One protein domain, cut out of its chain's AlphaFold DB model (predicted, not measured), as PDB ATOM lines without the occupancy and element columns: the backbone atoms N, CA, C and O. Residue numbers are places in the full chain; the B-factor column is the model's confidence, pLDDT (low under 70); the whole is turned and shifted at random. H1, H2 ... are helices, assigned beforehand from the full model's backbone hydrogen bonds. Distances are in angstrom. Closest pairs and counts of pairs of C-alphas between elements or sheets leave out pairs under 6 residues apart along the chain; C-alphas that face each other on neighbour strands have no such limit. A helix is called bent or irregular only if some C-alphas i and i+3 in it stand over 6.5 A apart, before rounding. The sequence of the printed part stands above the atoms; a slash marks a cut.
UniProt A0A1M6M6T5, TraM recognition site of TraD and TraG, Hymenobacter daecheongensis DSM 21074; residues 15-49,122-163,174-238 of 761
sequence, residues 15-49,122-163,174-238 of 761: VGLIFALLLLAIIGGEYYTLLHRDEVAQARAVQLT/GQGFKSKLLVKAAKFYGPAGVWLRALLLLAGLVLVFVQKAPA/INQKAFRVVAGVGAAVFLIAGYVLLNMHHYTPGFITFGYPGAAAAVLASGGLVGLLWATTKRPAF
ATOM      1  N   VAL A  15      24.910  24.104   3.355       49.22
ATOM      2  CA  VAL A  15      24.827  25.540   3.708       49.22
ATOM      3  C   VAL A  15      26.072  25.982   4.478       49.22
ATOM      4  O   VAL A  15      26.670  27.006   4.149       49.22
ATOM      5  N   GLY A  16      26.518  25.176   5.447       52.44
ATOM      6  CA  GLY A  16      27.777  25.414   6.157       52.44
ATOM      7  C   GLY A  16      28.993  25.359   5.228       52.44
ATOM      8  O   GLY A  16      29.889  26.188   5.349       52.44
ATOM      9  N   LEU A  17      28.994  24.447   4.251       48.38
ATOM     10  CA  LEU A  17      30.024  24.319   3.220       48.38
ATOM     11  C   LEU A  17      30.014  25.528   2.282       48.38
ATOM     12  O   LEU A  17      31.079  26.035   1.969       48.38
ATOM     13  N   ILE A  18      28.847  26.039   1.878       53.66
ATOM     14  CA  ILE A  18      28.753  27.253   1.053       53.66
ATOM     15  C   ILE A  18      29.293  28.467   1.813       53.66
ATOM     16  O   ILE A  18      30.098  29.205   1.252       53.66
ATOM     17  N   PHE A  19      28.927  28.651   3.087       57.72
ATOM     18  CA  PHE A  19      29.486  29.722   3.921       57.72
ATOM     19  C   PHE A  19      30.996  29.559   4.137       57.72
ATOM     20  O   PHE A  19      31.733  30.535   4.025       57.72
ATOM     21  N   ALA A  20      31.472  28.337   4.386       58.94
ATOM     22  CA  ALA A  20      32.895  28.043   4.536       58.94
ATOM     23  C   ALA A  20      33.676  28.274   3.233       58.94
ATOM     24  O   ALA A  20      34.769  28.827   3.272       58.94
ATOM     25  N   LEU A  21      33.112  27.910   2.077       64.50
ATOM     26  CA  LEU A  21      33.698  28.149   0.755       64.50
ATOM     27  C   LEU A  21      33.722  29.641   0.406       64.50
ATOM     28  O   LEU A  21      34.710  30.113  -0.147       64.50
ATOM     29  N   LEU A  22      32.683  30.399   0.769       66.44
ATOM     30  CA  LEU A  22      32.649  31.860   0.633       66.44
ATOM     31  C   LEU A  22      33.718  32.523   1.504       66.44
ATOM     32  O   LEU A  22      34.463  33.377   1.031       66.44
ATOM     33  N   LEU A  23      33.836  32.089   2.756       66.81
ATOM     34  CA  LEU A  23      34.847  32.571   3.690       66.81
ATOM     35  C   LEU A  23      36.264  32.233   3.203       66.81
ATOM     36  O   LEU A  23      37.125  33.107   3.188       66.81
ATOM     37  N   LEU A  24      36.486  31.010   2.708       69.25
ATOM     38  CA  LEU A  24      37.739  30.582   2.078       69.25
ATOM     39  C   LEU A  24      38.060  31.377   0.810       69.25
ATOM     40  O   LEU A  24      39.220  31.707   0.588       69.25
ATOM     41  N   ALA A  25      37.063  31.720  -0.006       69.31
ATOM     42  CA  ALA A  25      37.261  32.536  -1.202       69.31
ATOM     43  C   ALA A  25      37.654  33.983  -0.854       69.31
ATOM     44  O   ALA A  25      38.523  34.559  -1.507       69.31
ATOM     45  N   ILE A  26      37.061  34.560   0.197       73.69
ATOM     46  CA  ILE A  26      37.377  35.915   0.673       73.69
ATOM     47  C   ILE A  26      38.772  35.950   1.324       73.69
ATOM     48  O   ILE A  26      39.578  36.828   1.021       73.69
ATOM     49  N   ILE A  27      39.097  34.957   2.155       75.12
ATOM     50  CA  ILE A  27      40.426  34.776   2.764       75.12
ATOM     51  C   ILE A  27      41.488  34.502   1.689       75.12
ATOM     52  O   ILE A  27      42.580  35.066   1.728       75.12
ATOM     53  N   GLY A  28      41.158  33.694   0.679       76.12
ATOM     54  CA  GLY A  28      42.014  33.435  -0.479       76.12
ATOM     55  C   GLY A  28      42.269  34.690  -1.316       76.12
ATOM     56  O   GLY A  28      43.384  34.892  -1.795       76.12
ATOM     57  N   GLY A  29      41.272  35.571  -1.440       74.75
ATOM     58  CA  GLY A  29      41.418  36.887  -2.059       74.75
ATOM     59  C   GLY A  29      42.378  37.797  -1.292       74.75
ATOM     60  O   GLY A  29      43.244  38.424  -1.902       74.75
ATOM     61  N   GLU A  30      42.291  37.818   0.040       78.69
ATOM     62  CA  GLU A  30      43.229  38.551   0.895       78.69
ATOM     63  C   GLU A  30      44.660  38.002   0.755       78.69
ATOM     64  O   GLU A  30      45.587  38.758   0.455       78.69
ATOM     65  N   TYR A  31      44.829  36.683   0.882       80.69
ATOM     66  CA  TYR A  31      46.101  35.984   0.692       80.69
ATOM     67  C   TYR A  31      46.741  36.313  -0.666       80.69
ATOM     68  O   TYR A  31      47.915  36.681  -0.732       80.69
ATOM     69  N   TYR A  32      45.949  36.290  -1.741       78.69
ATOM     70  CA  TYR A  32      46.409  36.643  -3.082       78.69
ATOM     71  C   TYR A  32      46.902  38.097  -3.166       78.69
ATOM     72  O   TYR A  32      47.965  38.354  -3.736       78.69
ATOM     73  N   THR A  33      46.184  39.048  -2.555       75.25
ATOM     74  CA  THR A  33      46.612  40.459  -2.520       75.25
ATOM     75  C   THR A  33      47.855  40.706  -1.663       75.25
ATOM     76  O   THR A  33      48.640  41.598  -1.982       75.25
ATOM     77  N   LEU A  34      48.071  39.917  -0.604       75.38
ATOM     78  CA  LEU A  34      49.267  40.001   0.241       75.38
ATOM     79  C   LEU A  34      50.513  39.438  -0.446       75.38
ATOM     80  O   LEU A  34      51.608  39.912  -0.151       75.38
ATOM     81  N   LEU A  35      50.342  38.459  -1.339       77.81
ATOM     82  CA  LEU A  35      51.429  37.834  -2.091       77.81
ATOM     83  C   LEU A  35      51.905  38.711  -3.263       77.81
ATOM     84  O   LEU A  35      53.096  38.772  -3.542       77.81
ATOM     85  N   HIS A  36      50.988  39.438  -3.911       76.75
ATOM     86  CA  HIS A  36      51.263  40.248  -5.109       76.75
ATOM     87  C   HIS A  36      51.335  41.756  -4.800       76.75
ATOM     88  O   HIS A  36      50.865  42.587  -5.582       76.75
ATOM     89  N   ARG A  37      51.894  42.146  -3.645       69.00
ATOM     90  CA  ARG A  37      51.967  43.564  -3.232       69.00
ATOM     91  C   ARG A  37      52.768  44.430  -4.193       69.00
ATOM     92  O   ARG A  37      52.361  45.562  -4.442       69.00
ATOM     93  N   ASP A  38      53.844  43.892  -4.752       68.56
ATOM     94  CA  ASP A  38      54.696  44.616  -5.696       68.56
ATOM     95  C   ASP A  38      53.945  44.892  -7.007       68.56
ATOM     96  O   ASP A  38      53.983  46.011  -7.518       68.56
ATOM     97  N   GLU A  39      53.144  43.935  -7.490       70.44
ATOM     98  CA  GLU A  39      52.261  44.132  -8.649       70.44
ATOM     99  C   GLU A  39      51.151  45.152  -8.364       70.44
ATOM    100  O   GLU A  39      50.787  45.944  -9.234       70.44
ATOM    101  N   VAL A  40      50.611  45.175  -7.141       68.25
ATOM    102  CA  VAL A  40      49.617  46.169  -6.705       68.25
ATOM    103  C   VAL A  40      50.244  47.562  -6.585       68.25
ATOM    104  O   VAL A  40      49.606  48.548  -6.960       68.25
ATOM    105  N   ALA A  41      51.479  47.668  -6.088       66.19
ATOM    106  CA  ALA A  41      52.224  48.921  -5.993       66.19
ATOM    107  C   ALA A  41      52.566  49.471  -7.386       66.19
ATOM    108  O   ALA A  41      52.317  50.648  -7.654       66.19
ATOM    109  N   GLN A  42      53.012  48.608  -8.303       68.06
ATOM    110  CA  GLN A  42      53.210  48.944  -9.715       68.06
ATOM    111  C   GLN A  42      51.890  49.351 -10.386       68.06
ATOM    112  O   GLN A  42      51.831  50.375 -11.061       68.06
ATOM    113  N   ALA A  43      50.794  48.624 -10.144       65.50
ATOM    114  CA  ALA A  43      49.470  48.965 -10.668       65.50
ATOM    115  C   ALA A  43      48.946  50.313 -10.139       65.50
ATOM    116  O   ALA A  43      48.290  51.040 -10.884       65.50
ATOM    117  N   ARG A  44      49.248  50.675  -8.881       65.44
ATOM    118  CA  ARG A  44      48.937  51.996  -8.300       65.44
ATOM    119  C   ARG A  44      49.800  53.103  -8.906       65.44
ATOM    120  O   ARG A  44      49.262  54.152  -9.244       65.44
ATOM    121  N   ALA A  45      51.099  52.861  -9.093       62.12
ATOM    122  CA  ALA A  45      52.020  53.815  -9.714       62.12
ATOM    123  C   ALA A  45      51.653  54.109 -11.181       62.12
ATOM    124  O   ALA A  45      51.625  55.268 -11.592       62.12
ATOM    125  N   VAL A  46      51.281  53.076 -11.945       62.72
ATOM    126  CA  VAL A  46      50.782  53.194 -13.331       62.72
ATOM    127  C   VAL A  46      49.437  53.934 -13.400       62.72
ATOM    128  O   VAL A  46      49.158  54.618 -14.380       62.72
ATOM    129  N   GLN A  47      48.594  53.839 -12.366       60.09
ATOM    130  CA  GLN A  47      47.303  54.538 -12.313       60.09
ATOM    131  C   GLN A  47      47.433  56.023 -11.928       60.09
ATOM    132  O   GLN A  47      46.600  56.823 -12.340       60.09
ATOM    133  N   LEU A  48      48.473  56.391 -11.172       55.78
ATOM    134  CA  LEU A  48      48.806  57.775 -10.803       55.78
ATOM    135  C   LEU A  48      49.498  58.558 -11.934       55.78
ATOM    136  O   LEU A  48      49.483  59.783 -11.921       55.78
ATOM    137  N   THR A  49      50.095  57.866 -12.909       50.38
ATOM    138  CA  THR A  49      50.875  58.465 -14.014       50.38
ATOM    139  C   THR A  49      50.123  58.533 -15.348       50.38
ATOM    140  O   THR A  49      50.660  59.043 -16.330       50.38
ATOM    141  N   GLY A 122      42.794  46.119 -21.769       43.31
ATOM    142  CA  GLY A 122      42.695  44.771 -21.193       43.31
ATOM    143  C   GLY A 122      43.666  44.540 -20.030       43.31
ATOM    144  O   GLY A 122      43.252  44.042 -18.982       43.31
ATOM    145  N   GLN A 123      44.916  45.009 -20.150       48.00
ATOM    146  CA  GLN A 123      45.848  45.108 -19.011       48.00
ATOM    147  C   GLN A 123      45.310  46.045 -17.914       48.00
ATOM    148  O   GLN A 123      45.440  45.754 -16.725       48.00
ATOM    149  N   GLY A 124      44.602  47.106 -18.313       54.28
ATOM    150  CA  GLY A 124      43.879  48.012 -17.424       54.28
ATOM    151  C   GLY A 124      42.761  47.356 -16.605       54.28
ATOM    152  O   GLY A 124      42.425  47.862 -15.539       54.28
ATOM    153  N   PHE A 125      42.161  46.247 -17.054       57.41
ATOM    154  CA  PHE A 125      41.111  45.561 -16.291       57.41
ATOM    155  C   PHE A 125      41.694  44.762 -15.121       57.41
ATOM    156  O   PHE A 125      41.209  44.913 -14.003       57.41
ATOM    157  N   LYS A 126      42.764  43.981 -15.348       59.66
ATOM    158  CA  LYS A 126      43.459  43.228 -14.286       59.66
ATOM    159  C   LYS A 126      44.043  44.179 -13.237       59.66
ATOM    160  O   LYS A 126      43.824  43.966 -12.049       59.66
ATOM    161  N   SER A 127      44.693  45.267 -13.660       61.28
ATOM    162  CA  SER A 127      45.229  46.279 -12.738       61.28
ATOM    163  C   SER A 127      44.125  47.026 -11.978       61.28
ATOM    164  O   SER A 127      44.227  47.185 -10.765       61.28
ATOM    165  N   LYS A 128      43.008  47.399 -12.625       66.94
ATOM    166  CA  LYS A 128      41.845  47.997 -11.936       66.94
ATOM    167  C   LYS A 128      41.194  47.038 -10.939       66.94
ATOM    168  O   LYS A 128      40.754  47.489  -9.882       66.94
ATOM    169  N   LEU A 129      41.116  45.746 -11.260       68.88
ATOM    170  CA  LEU A 129      40.556  44.725 -10.375       68.88
ATOM    171  C   LEU A 129      41.475  44.482  -9.170       68.88
ATOM    172  O   LEU A 129      40.985  44.460  -8.047       68.88
ATOM    173  N   LEU A 130      42.794  44.414  -9.387       67.44
ATOM    174  CA  LEU A 130      43.815  44.323  -8.335       67.44
ATOM    175  C   LEU A 130      43.815  45.550  -7.418       67.44
ATOM    176  O   LEU A 130      43.871  45.402  -6.201       67.44
ATOM    177  N   VAL A 131      43.682  46.763  -7.964       69.62
ATOM    178  CA  VAL A 131      43.600  47.988  -7.153       69.62
ATOM    179  C   VAL A 131      42.287  48.055  -6.366       69.62
ATOM    180  O   VAL A 131      42.305  48.444  -5.198       69.62
ATOM    181  N   LYS A 132      41.150  47.651  -6.954       73.88
ATOM    182  CA  LYS A 132      39.872  47.540  -6.224       73.88
ATOM    183  C   LYS A 132      39.937  46.482  -5.122       73.88
ATOM    184  O   LYS A 132      39.513  46.764  -4.005       73.88
ATOM    185  N   ALA A 133      40.513  45.317  -5.412       70.12
ATOM    186  CA  ALA A 133      40.750  44.268  -4.429       70.12
ATOM    187  C   ALA A 133      41.659  44.777  -3.302       70.12
ATOM    188  O   ALA A 133      41.302  44.655  -2.141       70.12
ATOM    189  N   ALA A 134      42.763  45.459  -3.611       68.81
ATOM    190  CA  ALA A 134      43.660  46.029  -2.608       68.81
ATOM    191  C   ALA A 134      43.028  47.167  -1.781       68.81
ATOM    192  O   ALA A 134      43.395  47.353  -0.624       68.81
ATOM    193  N   LYS A 135      42.085  47.940  -2.345       74.50
ATOM    194  CA  LYS A 135      41.293  48.935  -1.594       74.50
ATOM    195  C   LYS A 135      40.310  48.280  -0.623       74.50
ATOM    196  O   LYS A 135      40.071  48.837   0.439       74.50
ATOM    197  N   PHE A 136      39.760  47.123  -0.985       75.69
ATOM    198  CA  PHE A 136      38.872  46.344  -0.125       75.69
ATOM    199  C   PHE A 136      39.666  45.592   0.957       75.69
ATOM    200  O   PHE A 136      39.476  45.836   2.143       75.69
ATOM    201  N   TYR A 137      40.622  44.752   0.555       77.31
ATOM    202  CA  TYR A 137      41.411  43.890   1.442       77.31
ATOM    203  C   TYR A 137      42.462  44.631   2.280       77.31
ATOM    204  O   TYR A 137      42.925  44.078   3.271       77.31
ATOM    205  N   GLY A 138      42.824  45.874   1.947       69.44
ATOM    206  CA  GLY A 138      43.740  46.687   2.758       69.44
ATOM    207  C   GLY A 138      43.221  46.922   4.187       69.44
ATOM    208  O   GLY A 138      43.808  46.402   5.132       69.44
ATOM    209  N   PRO A 139      42.112  47.663   4.366       72.06
ATOM    210  CA  PRO A 139      41.487  47.845   5.675       72.06
ATOM    211  C   PRO A 139      40.720  46.598   6.144       72.06
ATOM    212  O   PRO A 139      40.711  46.308   7.337       72.06
ATOM    213  N   ALA A 140      40.100  45.831   5.234       76.50
ATOM    214  CA  ALA A 140      39.304  44.658   5.611       76.50
ATOM    215  C   ALA A 140      40.146  43.423   5.969       76.50
ATOM    216  O   ALA A 140      39.642  42.538   6.651       76.50
ATOM    217  N   GLY A 141      41.412  43.337   5.551       77.31
ATOM    218  CA  GLY A 141      42.258  42.161   5.782       77.31
ATOM    219  C   GLY A 141      42.526  41.885   7.261       77.31
ATOM    220  O   GLY A 141      42.414  40.753   7.723       77.31
ATOM    221  N   VAL A 142      42.770  42.935   8.053       80.75
ATOM    222  CA  VAL A 142      42.914  42.794   9.514       80.75
ATOM    223  C   VAL A 142      41.620  42.257  10.138       80.75
ATOM    224  O   VAL A 142      41.671  41.348  10.966       80.75
ATOM    225  N   TRP A 143      40.461  42.744   9.686       81.88
ATOM    226  CA  TRP A 143      39.152  42.259  10.133       81.88
ATOM    227  C   TRP A 143      38.859  40.824   9.686       81.88
ATOM    228  O   TRP A 143      38.279  40.063  10.453       81.88
ATOM    229  N   LEU A 144      39.298  40.416   8.493       83.19
ATOM    230  CA  LEU A 144      39.156  39.042   7.999       83.19
ATOM    231  C   LEU A 144      39.977  38.052   8.828       83.19
ATOM    232  O   LEU A 144      39.475  36.990   9.196       83.19
ATOM    233  N   ARG A 145      41.205  38.418   9.206       85.94
ATOM    234  CA  ARG A 145      42.034  37.606  10.110       85.94
ATOM    235  C   ARG A 145      41.495  37.597  11.538       85.94
ATOM    236  O   ARG A 145      41.525  36.554  12.186       85.94
ATOM    237  N   ALA A 146      40.948  38.715  12.016       83.81
ATOM    238  CA  ALA A 146      40.246  38.766  13.298       83.81
ATOM    239  C   ALA A 146      38.994  37.866  13.300       83.81
ATOM    240  O   ALA A 146      38.740  37.165  14.276       83.81
ATOM    241  N   LEU A 147      38.255  37.814  12.189       85.19
ATOM    242  CA  LEU A 147      37.110  36.922  12.009       85.19
ATOM    243  C   LEU A 147      37.547  35.449  11.981       85.19
ATOM    244  O   LEU A 147      36.886  34.607  12.583       85.19
ATOM    245  N   LEU A 148      38.692  35.138  11.367       84.50
ATOM    246  CA  LEU A 148      39.285  33.797  11.405       84.50
ATOM    247  C   LEU A 148      39.688  33.377  12.832       84.50
ATOM    248  O   LEU A 148      39.441  32.237  13.228       84.50
ATOM    249  N   LEU A 149      40.248  34.297  13.624       88.12
ATOM    250  CA  LEU A 149      40.529  34.063  15.046       88.12
ATOM    251  C   LEU A 149      39.243  33.830  15.843       88.12
ATOM    252  O   LEU A 149      39.168  32.887  16.629       88.12
ATOM    253  N   LEU A 150      38.207  34.634  15.598       86.75
ATOM    254  CA  LEU A 150      36.897  34.457  16.219       86.75
ATOM    255  C   LEU A 150      36.294  33.092  15.858       86.75
ATOM    256  O   LEU A 150      35.801  32.397  16.740       86.75
ATOM    257  N   ALA A 151      36.396  32.660  14.598       83.81
ATOM    258  CA  ALA A 151      35.948  31.337  14.166       83.81
ATOM    259  C   ALA A 151      36.686  30.206  14.905       83.81
ATOM    260  O   ALA A 151      36.047  29.266  15.379       83.81
ATOM    261  N   GLY A 152      38.010  30.316  15.070       85.00
ATOM    262  CA  GLY A 152      38.798  29.370  15.864       85.00
ATOM    263  C   GLY A 152      38.373  29.320  17.339       85.00
ATOM    264  O   GLY A 152      38.274  28.238  17.913       85.00
ATOM    265  N   LEU A 153      38.035  30.466  17.937       87.00
ATOM    266  CA  LEU A 153      37.531  30.543  19.312       87.00
ATOM    267  C   LEU A 153      36.121  29.942  19.441       87.00
ATOM    268  O   LEU A 153      35.851  29.183  20.369       87.00
ATOM    269  N   VAL A 154      35.230  30.215  18.487       84.44
ATOM    270  CA  VAL A 154      33.868  29.655  18.449       84.44
ATOM    271  C   VAL A 154      33.890  28.126  18.338       84.44
ATOM    272  O   VAL A 154      33.076  27.456  18.980       84.44
ATOM    273  N   LEU A 155      34.850  27.550  17.602       84.94
ATOM    274  CA  LEU A 155      35.025  26.094  17.499       84.94
ATOM    275  C   LEU A 155      35.292  25.412  18.848       84.94
ATOM    276  O   LEU A 155      34.943  24.239  18.998       84.94
ATOM    277  N   VAL A 156      35.833  26.133  19.836       84.00
ATOM    278  CA  VAL A 156      35.988  25.611  21.200       84.00
ATOM    279  C   VAL A 156      34.619  25.325  21.818       84.00
ATOM    280  O   VAL A 156      34.439  24.293  22.458       84.00
ATOM    281  N   PHE A 157      33.631  26.196  21.589       79.12
ATOM    282  CA  PHE A 157      32.360  26.157  22.310       79.12
ATOM    283  C   PHE A 157      31.245  25.364  21.610       79.12
ATOM    284  O   PHE A 157      30.426  24.730  22.283       79.12
ATOM    285  N   VAL A 158      31.236  25.359  20.273       79.31
ATOM    286  CA  VAL A 158      30.147  24.812  19.433       79.31
ATOM    287  C   VAL A 158      30.122  23.277  19.373       79.31
ATOM    288  O   VAL A 158      29.098  22.679  19.039       79.31
ATOM    289  N   GLN A 159      31.220  22.610  19.730       77.12
ATOM    290  CA  GLN A 159      31.325  21.149  19.690       77.12
ATOM    291  C   GLN A 159      30.295  20.487  20.632       77.12
ATOM    292  O   GLN A 159      30.244  20.772  21.839       77.12
ATOM    293  N   LYS A 160      29.457  19.600  20.074       67.56
ATOM    294  CA  LYS A 160      28.451  18.823  20.819       67.56
ATOM    295  C   LYS A 160      29.108  17.674  21.579       67.56
ATOM    296  O   LYS A 160      30.106  17.118  21.126       67.56
ATOM    297  N   ALA A 161      28.524  17.300  22.718       63.22
ATOM    298  CA  ALA A 161      28.963  16.121  23.458       63.22
ATOM    299  C   ALA A 161      28.858  14.864  22.565       63.22
ATOM    300  O   ALA A 161      27.885  14.733  21.815       63.22
ATOM    301  N   PRO A 162      29.833  13.942  22.615       62.75
ATOM    302  CA  PRO A 162      29.751  12.689  21.873       62.75
ATOM    303  C   PRO A 162      28.541  11.871  22.345       62.75
ATOM    304  O   PRO A 162      28.317  11.725  23.547       62.75
ATOM    305  N   ALA A 163      27.763  11.332  21.403       53.84
ATOM    306  CA  ALA A 163      26.587  10.528  21.717       53.84
ATOM    307  C   ALA A 163      26.986   9.243  22.464       53.84
ATOM    308  O   ALA A 163      27.840   8.482  22.000       53.84
ATOM    309  N   ILE A 174      39.704  11.739  30.257       58.00
ATOM    310  CA  ILE A 174      40.999  12.382  30.049       58.00
ATOM    311  C   ILE A 174      41.427  12.977  31.394       58.00
ATOM    312  O   ILE A 174      40.669  13.707  32.034       58.00
ATOM    313  N   ASN A 175      42.634  12.625  31.839       63.78
ATOM    314  CA  ASN A 175      43.223  13.132  33.074       63.78
ATOM    315  C   ASN A 175      43.151  14.669  33.076       63.78
ATOM    316  O   ASN A 175      43.614  15.295  32.126       63.78
ATOM    317  N   GLN A 176      42.604  15.290  34.128       67.56
ATOM    318  CA  GLN A 176      42.476  16.753  34.202       67.56
ATOM    319  C   GLN A 176      43.824  17.468  34.042       67.56
ATOM    320  O   GLN A 176      43.874  18.543  33.449       67.56
ATOM    321  N   LYS A 177      44.924  16.860  34.509       70.12
ATOM    322  CA  LYS A 177      46.277  17.383  34.273       70.12
ATOM    323  C   LYS A 177      46.633  17.331  32.784       70.12
ATOM    324  O   LYS A 177      47.090  18.329  32.245       70.12
ATOM    325  N   ALA A 178      46.343  16.221  32.105       72.12
ATOM    326  CA  ALA A 178      46.558  16.088  30.663       72.12
ATOM    327  C   ALA A 178      45.667  17.046  29.855       72.12
ATOM    328  O   ALA A 178      46.146  17.672  28.918       72.12
ATOM    329  N   PHE A 179      44.403  17.235  30.252       77.56
ATOM    330  CA  PHE A 179      43.512  18.217  29.633       77.56
ATOM    331  C   PHE A 179      44.059  19.641  29.778       77.56
ATOM    332  O   PHE A 179      44.126  20.357  28.788       77.56
ATOM    333  N   ARG A 180      44.507  20.043  30.978       79.31
ATOM    334  CA  ARG A 180      45.115  21.367  31.201       79.31
ATOM    335  C   ARG A 180      46.387  21.564  30.375       79.31
ATOM    336  O   ARG A 180      46.577  22.644  29.834       79.31
ATOM    337  N   VAL A 181      47.218  20.528  30.239       83.56
ATOM    338  CA  VAL A 181      48.424  20.574  29.395       83.56
ATOM    339  C   VAL A 181      48.048  20.747  27.924       83.56
ATOM    340  O   VAL A 181      48.550  21.659  27.281       83.56
ATOM    341  N   VAL A 182      47.131  19.935  27.393       81.75
ATOM    342  CA  VAL A 182      46.736  20.022  25.977       81.75
ATOM    343  C   VAL A 182      45.980  21.320  25.676       81.75
ATOM    344  O   VAL A 182      46.225  21.934  24.642       81.75
ATOM    345  N   ALA A 183      45.122  21.785  26.586       84.44
ATOM    346  CA  ALA A 183      44.459  23.082  26.471       84.44
ATOM    347  C   ALA A 183      45.465  24.244  26.536       84.44
ATOM    348  O   ALA A 183      45.352  25.183  25.755       84.44
ATOM    349  N   GLY A 184      46.476  24.160  27.408       86.50
ATOM    350  CA  GLY A 184      47.556  25.144  27.501       86.50
ATOM    351  C   GLY A 184      48.426  25.193  26.243       86.50
ATOM    352  O   GLY A 184      48.666  26.274  25.709       86.50
ATOM    353  N   VAL A 185      48.836  24.034  25.717       88.44
ATOM    354  CA  VAL A 185      49.576  23.929  24.446       88.44
ATOM    355  C   VAL A 185      48.726  24.446  23.284       88.44
ATOM    356  O   VAL A 185      49.210  25.231  22.473       88.44
ATOM    357  N   GLY A 186      47.444  24.070  23.230       87.38
ATOM    358  CA  GLY A 186      46.499  24.563  22.229       87.38
ATOM    359  C   GLY A 186      46.340  26.084  22.273       87.38
ATOM    360  O   GLY A 186      46.414  26.728  21.231       87.38
ATOM    361  N   ALA A 187      46.203  26.672  23.464       88.25
ATOM    362  CA  ALA A 187      46.122  28.121  23.644       88.25
ATOM    363  C   ALA A 187      47.418  28.837  23.227       88.25
ATOM    364  O   ALA A 187      47.354  29.868  22.562       88.25
ATOM    365  N   ALA A 188      48.591  28.282  23.549       89.88
ATOM    366  CA  ALA A 188      49.873  28.839  23.122       89.88
ATOM    367  C   ALA A 188      50.015  28.833  21.590       89.88
ATOM    368  O   ALA A 188      50.350  29.858  20.998       89.88
ATOM    369  N   VAL A 189      49.688  27.712  20.935       92.00
ATOM    370  CA  VAL A 189      49.688  27.602  19.465       92.00
ATOM    371  C   VAL A 189      48.692  28.583  18.841       92.00
ATOM    372  O   VAL A 189      49.031  29.247  17.864       92.00
ATOM    373  N   PHE A 190      47.501  28.731  19.427       91.31
ATOM    374  CA  PHE A 190      46.487  29.684  18.976       91.31
ATOM    375  C   PHE A 190      46.982  31.136  19.053       91.31
ATOM    376  O   PHE A 190      46.830  31.889  18.093       91.31
ATOM    377  N   LEU A 191      47.612  31.529  20.167       91.94
ATOM    378  CA  LEU A 191      48.147  32.881  20.362       91.94
ATOM    379  C   LEU A 191      49.329  33.176  19.430       91.94
ATOM    380  O   LEU A 191      49.366  34.245  18.824       91.94
ATOM    381  N   ILE A 192      50.258  32.228  19.265       91.81
ATOM    382  CA  ILE A 192      51.410  32.375  18.360       91.81
ATOM    383  C   ILE A 192      50.929  32.494  16.910       91.81
ATOM    384  O   ILE A 192      51.312  33.424  16.201       91.81
ATOM    385  N   ALA A 193      50.043  31.597  16.470       89.50
ATOM    386  CA  ALA A 193      49.496  31.632  15.119       89.50
ATOM    387  C   ALA A 193      48.637  32.886  14.877       89.50
ATOM    388  O   ALA A 193      48.716  33.495  13.810       89.50
ATOM    389  N   GLY A 194      47.875  33.332  15.880       88.94
ATOM    390  CA  GLY A 194      47.114  34.576  15.813       88.94
ATOM    391  C   GLY A 194      47.991  35.821  15.732       88.94
ATOM    392  O   GLY A 194      47.706  36.708  14.927       88.94
ATOM    393  N   TYR A 195      49.100  35.864  16.473       90.06
ATOM    394  CA  TYR A 195      50.085  36.940  16.368       90.06
ATOM    395  C   TYR A 195      50.709  37.001  14.968       90.06
ATOM    396  O   TYR A 195      50.801  38.085  14.386       90.06
ATOM    397  N   VAL A 196      51.083  35.847  14.403       88.44
ATOM    398  CA  VAL A 196      51.617  35.742  13.035       88.44
ATOM    399  C   VAL A 196      50.588  36.221  12.006       88.44
ATOM    400  O   VAL A 196      50.930  37.015  11.131       88.44
ATOM    401  N   LEU A 197      49.316  35.821  12.135       86.31
ATOM    402  CA  LEU A 197      48.238  36.265  11.243       86.31
ATOM    403  C   LEU A 197      47.999  37.776  11.323       86.31
ATOM    404  O   LEU A 197      47.982  38.452  10.293       86.31
ATOM    405  N   LEU A 198      47.847  38.339  12.521       86.44
ATOM    406  CA  LEU A 198      47.590  39.775  12.679       86.44
ATOM    407  C   LEU A 198      48.766  40.618  12.168       86.44
ATOM    408  O   LEU A 198      48.552  41.636  11.511       86.44
ATOM    409  N   ASN A 199      50.000  40.134  12.340       86.19
ATOM    410  CA  ASN A 199      51.206  40.807  11.861       86.19
ATOM    411  C   ASN A 199      51.627  40.436  10.435       86.19
ATOM    412  O   ASN A 199      52.682  40.892   9.999       86.19
ATOM    413  N   MET A 200      50.811  39.701   9.663       82.44
ATOM    414  CA  MET A 200      51.182  39.260   8.305       82.44
ATOM    415  C   MET A 200      51.605  40.417   7.379       82.44
ATOM    416  O   MET A 200      52.331  40.226   6.405       82.44
ATOM    417  N   HIS A 201      51.170  41.649   7.671       77.88
ATOM    418  CA  HIS A 201      51.566  42.814   6.888       77.88
ATOM    419  C   HIS A 201      53.083  43.100   6.928       77.88
ATOM    420  O   HIS A 201      53.610  43.611   5.945       77.88
ATOM    421  N   HIS A 202      53.787  42.734   8.002       80.56
ATOM    422  CA  HIS A 202      55.203  43.065   8.218       80.56
ATOM    423  C   HIS A 202      56.193  42.038   7.642       80.56
ATOM    424  O   HIS A 202      57.393  42.294   7.630       80.56
ATOM    425  N   TYR A 203      55.713  40.887   7.168       82.31
ATOM    426  CA  TYR A 203      56.569  39.809   6.677       82.31
ATOM    427  C   TYR A 203      56.811  39.889   5.166       82.31
ATOM    428  O   TYR A 203      56.008  40.447   4.414       82.31
ATOM    429  N   THR A 204      57.925  39.309   4.716       81.25
ATOM    430  CA  THR A 204      58.312  39.279   3.299       81.25
ATOM    431  C   THR A 204      57.373  38.389   2.471       81.25
ATOM    432  O   THR A 204      56.832  37.412   3.001       81.25
ATOM    433  N   PRO A 205      57.203  38.652   1.156       76.06
ATOM    434  CA  PRO A 205      56.338  37.846   0.288       76.06
ATOM    435  C   PRO A 205      56.650  36.343   0.328       76.06
ATOM    436  O   PRO A 205      55.731  35.530   0.339       76.06
ATOM    437  N   GLY A 206      57.932  35.968   0.447       77.62
ATOM    438  CA  GLY A 206      58.355  34.567   0.561       77.62
ATOM    439  C   GLY A 206      57.846  33.862   1.823       77.62
ATOM    440  O   GLY A 206      57.461  32.697   1.755       77.62
ATOM    441  N   PHE A 207      57.780  34.565   2.961       81.19
ATOM    442  CA  PHE A 207      57.211  34.017   4.195       81.19
ATOM    443  C   PHE A 207      55.685  33.944   4.129       81.19
ATOM    444  O   PHE A 207      55.108  32.969   4.598       81.19
ATOM    445  N   ILE A 208      55.020  34.928   3.516       82.69
ATOM    446  CA  ILE A 208      53.553  34.970   3.408       82.69
ATOM    447  C   ILE A 208      53.010  33.715   2.709       82.69
ATOM    448  O   ILE A 208      52.005  33.173   3.170       82.69
ATOM    449  N   THR A 209      53.705  33.211   1.679       78.56
ATOM    450  CA  THR A 209      53.336  32.001   0.917       78.56
ATOM    451  C   THR A 209      53.059  30.785   1.802       78.56
ATOM    452  O   THR A 209      52.137  30.016   1.546       78.56
ATOM    453  N   PHE A 210      53.850  30.606   2.860       79.50
ATOM    454  CA  PHE A 210      53.753  29.443   3.746       79.50
ATOM    455  C   PHE A 210      53.175  29.808   5.120       79.50
ATOM    456  O   PHE A 210      52.399  29.048   5.700       79.50
ATOM    457  N   GLY A 211      53.503  30.996   5.627       82.69
ATOM    458  CA  GLY A 211      53.115  31.487   6.944       82.69
ATOM    459  C   GLY A 211      51.626  31.794   7.067       82.69
ATOM    460  O   GLY A 211      51.038  31.483   8.100       82.69
ATOM    461  N   TYR A 212      50.980  32.342   6.029       83.81
ATOM    462  CA  TYR A 212      49.537  32.612   6.065       83.81
ATOM    463  C   TYR A 212      48.692  31.330   6.123       83.81
ATOM    464  O   TYR A 212      47.935  31.181   7.087       83.81
ATOM    465  N   PRO A 213      48.818  30.371   5.177       84.44
ATOM    466  CA  PRO A 213      48.051  29.129   5.256       84.44
ATOM    467  C   PRO A 213      48.421  28.298   6.492       84.44
ATOM    468  O   PRO A 213      47.532  27.726   7.121       84.44
ATOM    469  N   GLY A 214      49.699  28.284   6.892       85.25
ATOM    470  CA  GLY A 214      50.155  27.578   8.091       85.25
ATOM    471  C   GLY A 214      49.543  28.129   9.382       85.25
ATOM    472  O   GLY A 214      49.005  27.369  10.187       85.25
ATOM    473  N   ALA A 215      49.557  29.451   9.569       86.69
ATOM    474  CA  ALA A 215      48.994  30.077  10.761       86.69
ATOM    475  C   ALA A 215      47.455  29.999  10.790       86.69
ATOM    476  O   ALA A 215      46.872  29.732  11.840       86.69
ATOM    477  N   ALA A 216      46.789  30.140   9.639       85.19
ATOM    478  CA  ALA A 216      45.343  29.934   9.518       85.19
ATOM    479  C   ALA A 216      44.928  28.508   9.919       85.19
ATOM    480  O   ALA A 216      44.000  28.325  10.711       85.19
ATOM    481  N   ALA A 217      45.651  27.496   9.429       86.44
ATOM    482  CA  ALA A 217      45.419  26.105   9.796       86.44
ATOM    483  C   ALA A 217      45.667  25.858  11.294       86.44
ATOM    484  O   ALA A 217      44.858  25.199  11.945       86.44
ATOM    485  N   ALA A 218      46.733  26.429  11.863       88.19
ATOM    486  CA  ALA A 218      47.072  26.282  13.279       88.19
ATOM    487  C   ALA A 218      46.017  26.892  14.222       88.19
ATOM    488  O   ALA A 218      45.702  26.287  15.249       88.19
ATOM    489  N   VAL A 219      45.414  28.032  13.865       89.62
ATOM    490  CA  VAL A 219      44.315  28.659  14.628       89.62
ATOM    491  C   VAL A 219      43.067  27.775  14.642       89.62
ATOM    492  O   VAL A 219      42.496  27.520  15.703       89.62
ATOM    493  N   LEU A 220      42.657  27.257  13.483       88.19
ATOM    494  CA  LEU A 220      41.468  26.406  13.386       88.19
ATOM    495  C   LEU A 220      41.689  25.031  14.032       88.19
ATOM    496  O   LEU A 220      40.805  24.527  14.725       88.19
ATOM    497  N   ALA A 221      42.872  24.438  13.846       86.69
ATOM    498  CA  ALA A 221      43.221  23.140  14.415       86.69
ATOM    499  C   ALA A 221      43.316  23.190  15.944       86.69
ATOM    500  O   ALA A 221      42.785  22.307  16.614       86.69
ATOM    501  N   SER A 222      43.942  24.228  16.509       87.75
ATOM    502  CA  SER A 222      44.053  24.379  17.965       87.75
ATOM    503  C   SER A 222      42.688  24.622  18.619       87.75
ATOM    504  O   SER A 222      42.343  23.916  19.568       87.75
ATOM    505  N   GLY A 223      41.860  25.515  18.065       85.94
ATOM    506  CA  GLY A 223      40.484  25.736  18.530       85.94
ATOM    507  C   GLY A 223      39.596  24.490  18.413       85.94
ATOM    508  O   GLY A 223      38.907  24.119  19.362       85.94
ATOM    509  N   GLY A 224      39.662  23.785  17.280       83.81
ATOM    510  CA  GLY A 224      38.906  22.552  17.047       83.81
ATOM    511  C   GLY A 224      39.331  21.387  17.944       83.81
ATOM    512  O   GLY A 224      38.470  20.678  18.460       83.81
ATOM    513  N   LEU A 225      40.632  21.195  18.173       84.56
ATOM    514  CA  LEU A 225      41.162  20.113  19.010       84.56
ATOM    515  C   LEU A 225      40.859  20.342  20.495       84.56
ATOM    516  O   LEU A 225      40.412  19.419  21.179       84.56
ATOM    517  N   VAL A 226      41.021  21.577  20.983       85.56
ATOM    518  CA  VAL A 226      40.606  21.955  22.343       85.56
ATOM    519  C   VAL A 226      39.089  21.836  22.491       85.56
ATOM    520  O   VAL A 226      38.627  21.293  23.491       85.56
ATOM    521  N   GLY A 227      38.314  22.254  21.487       82.50
ATOM    522  CA  GLY A 227      36.858  22.101  21.468       82.50
ATOM    523  C   GLY A 227      36.392  20.645  21.484       82.50
ATOM    524  O   GLY A 227      35.497  20.302  22.250       82.50
ATOM    525  N   LEU A 228      37.025  19.765  20.701       81.62
ATOM    526  CA  LEU A 228      36.767  18.319  20.714       81.62
ATOM    527  C   LEU A 228      37.053  17.722  22.095       81.62
ATOM    528  O   LEU A 228      36.226  16.993  22.639       81.62
ATOM    529  N   LEU A 229      38.196  18.058  22.695       78.81
ATOM    530  CA  LEU A 229      38.547  17.602  24.039       78.81
ATOM    531  C   LEU A 229      37.580  18.155  25.089       78.81
ATOM    532  O   LEU A 229      37.122  17.413  25.953       78.81
ATOM    533  N   TRP A 230      37.200  19.427  25.000       76.62
ATOM    534  CA  TRP A 230      36.225  20.023  25.905       76.62
ATOM    535  C   TRP A 230      34.846  19.370  25.755       76.62
ATOM    536  O   TRP A 230      34.206  19.039  26.751       76.62
ATOM    537  N   ALA A 231      34.425  19.051  24.531       71.44
ATOM    538  CA  ALA A 231      33.200  18.304  24.274       71.44
ATOM    539  C   ALA A 231      33.204  16.901  24.902       71.44
ATOM    540  O   ALA A 231      32.152  16.446  25.343       71.44
ATOM    541  N   THR A 232      34.361  16.241  25.040       67.12
ATOM    542  CA  THR A 232      34.454  14.963  25.780       67.12
ATOM    543  C   THR A 232      34.270  15.101  27.296       67.12
ATOM    544  O   THR A 232      34.023  14.103  27.974       67.12
ATOM    545  N   THR A 233      34.369  16.317  27.844       64.25
ATOM    546  CA  THR A 233      34.092  16.588  29.266       64.25
ATOM    547  C   THR A 233      32.618  16.893  29.544       64.25
ATOM    548  O   THR A 233      32.176  16.734  30.682       64.25
ATOM    549  N   LYS A 234      31.842  17.274  28.518       58.72
ATOM    550  CA  LYS A 234      30.399  17.523  28.633       58.72
ATOM    551  C   LYS A 234      29.656  16.206  28.922       58.72
ATOM    552  O   LYS A 234      29.992  15.163  28.359       58.72
ATOM    553  N   ARG A 235      28.652  16.241  29.809       53.69
ATOM    554  CA  ARG A 235      27.759  15.092  30.058       53.69
ATOM    555  C   ARG A 235      26.815  14.919  28.851       53.69
ATOM    556  O   ARG A 235      26.428  15.933  28.264       53.69
ATOM    557  N   PRO A 236      26.475  13.683  28.436       54.78
ATOM    558  CA  PRO A 236      25.420  13.487  27.446       54.78
ATOM    559  C   PRO A 236      24.122  14.100  27.983       54.78
ATOM    560  O   PRO A 236      23.824  13.976  29.166       54.78
ATOM    561  N   ALA A 237      23.378  14.783  27.117       44.34
ATOM    562  CA  ALA A 237      22.172  15.518  27.499       44.34
ATOM    563  C   ALA A 237      20.944  14.618  27.742       44.34
ATOM    564  O   ALA A 237      19.868  15.143  27.960       44.34
ATOM    565  N   PHE A 238      21.072  13.291  27.614       47.12
ATOM    566  CA  PHE A 238      19.941  12.365  27.691       47.12
ATOM    567  C   PHE A 238      20.391  10.980  28.175       47.12
ATOM    568  O   PHE A 238      21.339  10.414  27.617       47.12
TER     569      PHE A 238
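What this domain is: This is residues 15 to 49, 122 to 163 and 174 to 238 of the 761 residues of the protein "TraM recognition site of TraD and TraG" of Hymenobacter daecheongensis DSM 21074 (UniProt A0A1M6M6T5). Arm H3b of the longest helix forms an up-and-down bundle with H1, H4 and H5, each running against the one before; H2 and arm H3a extend one end. The 142 printed residues include five named helices, H1 to H5. The whole is all helix, a loose rod, 67 by 32 by 19 A, radius of gyration of the C-alphas 19.1 A.

Where its parts are: H3, residues 122 to 158, is one helix by its hydrogen bonds but bent, C-alphas 136 and 139 being 6.5 A apart. H3a is 122 to 136; H3b, 139 to 158, is irregular, C-alphas 139 and 142 being 6.50 A apart. H1 is 15 to 35, from (24.827, 25.540, 3.708); H2 37 to 48; H4 176 to 198; H5 205 to 233, to (34.092, 16.588, 29.266).

How they stand to each other: H3b touches H5, closest C-alphas Val 156 and Gly 227, 3.6 A. H4 and H5 form a hairpin at a shallow tilt of 28 degrees. O i to N i+4 pairs are within hydrogen-bond range throughout H1, H2 and H4.

The domain as a whole: Across the cuts, C-alphas 49 and 122 are 17.5 A apart, 163 and 174 16.8 A; pLDDT is under 70 in 49 residues.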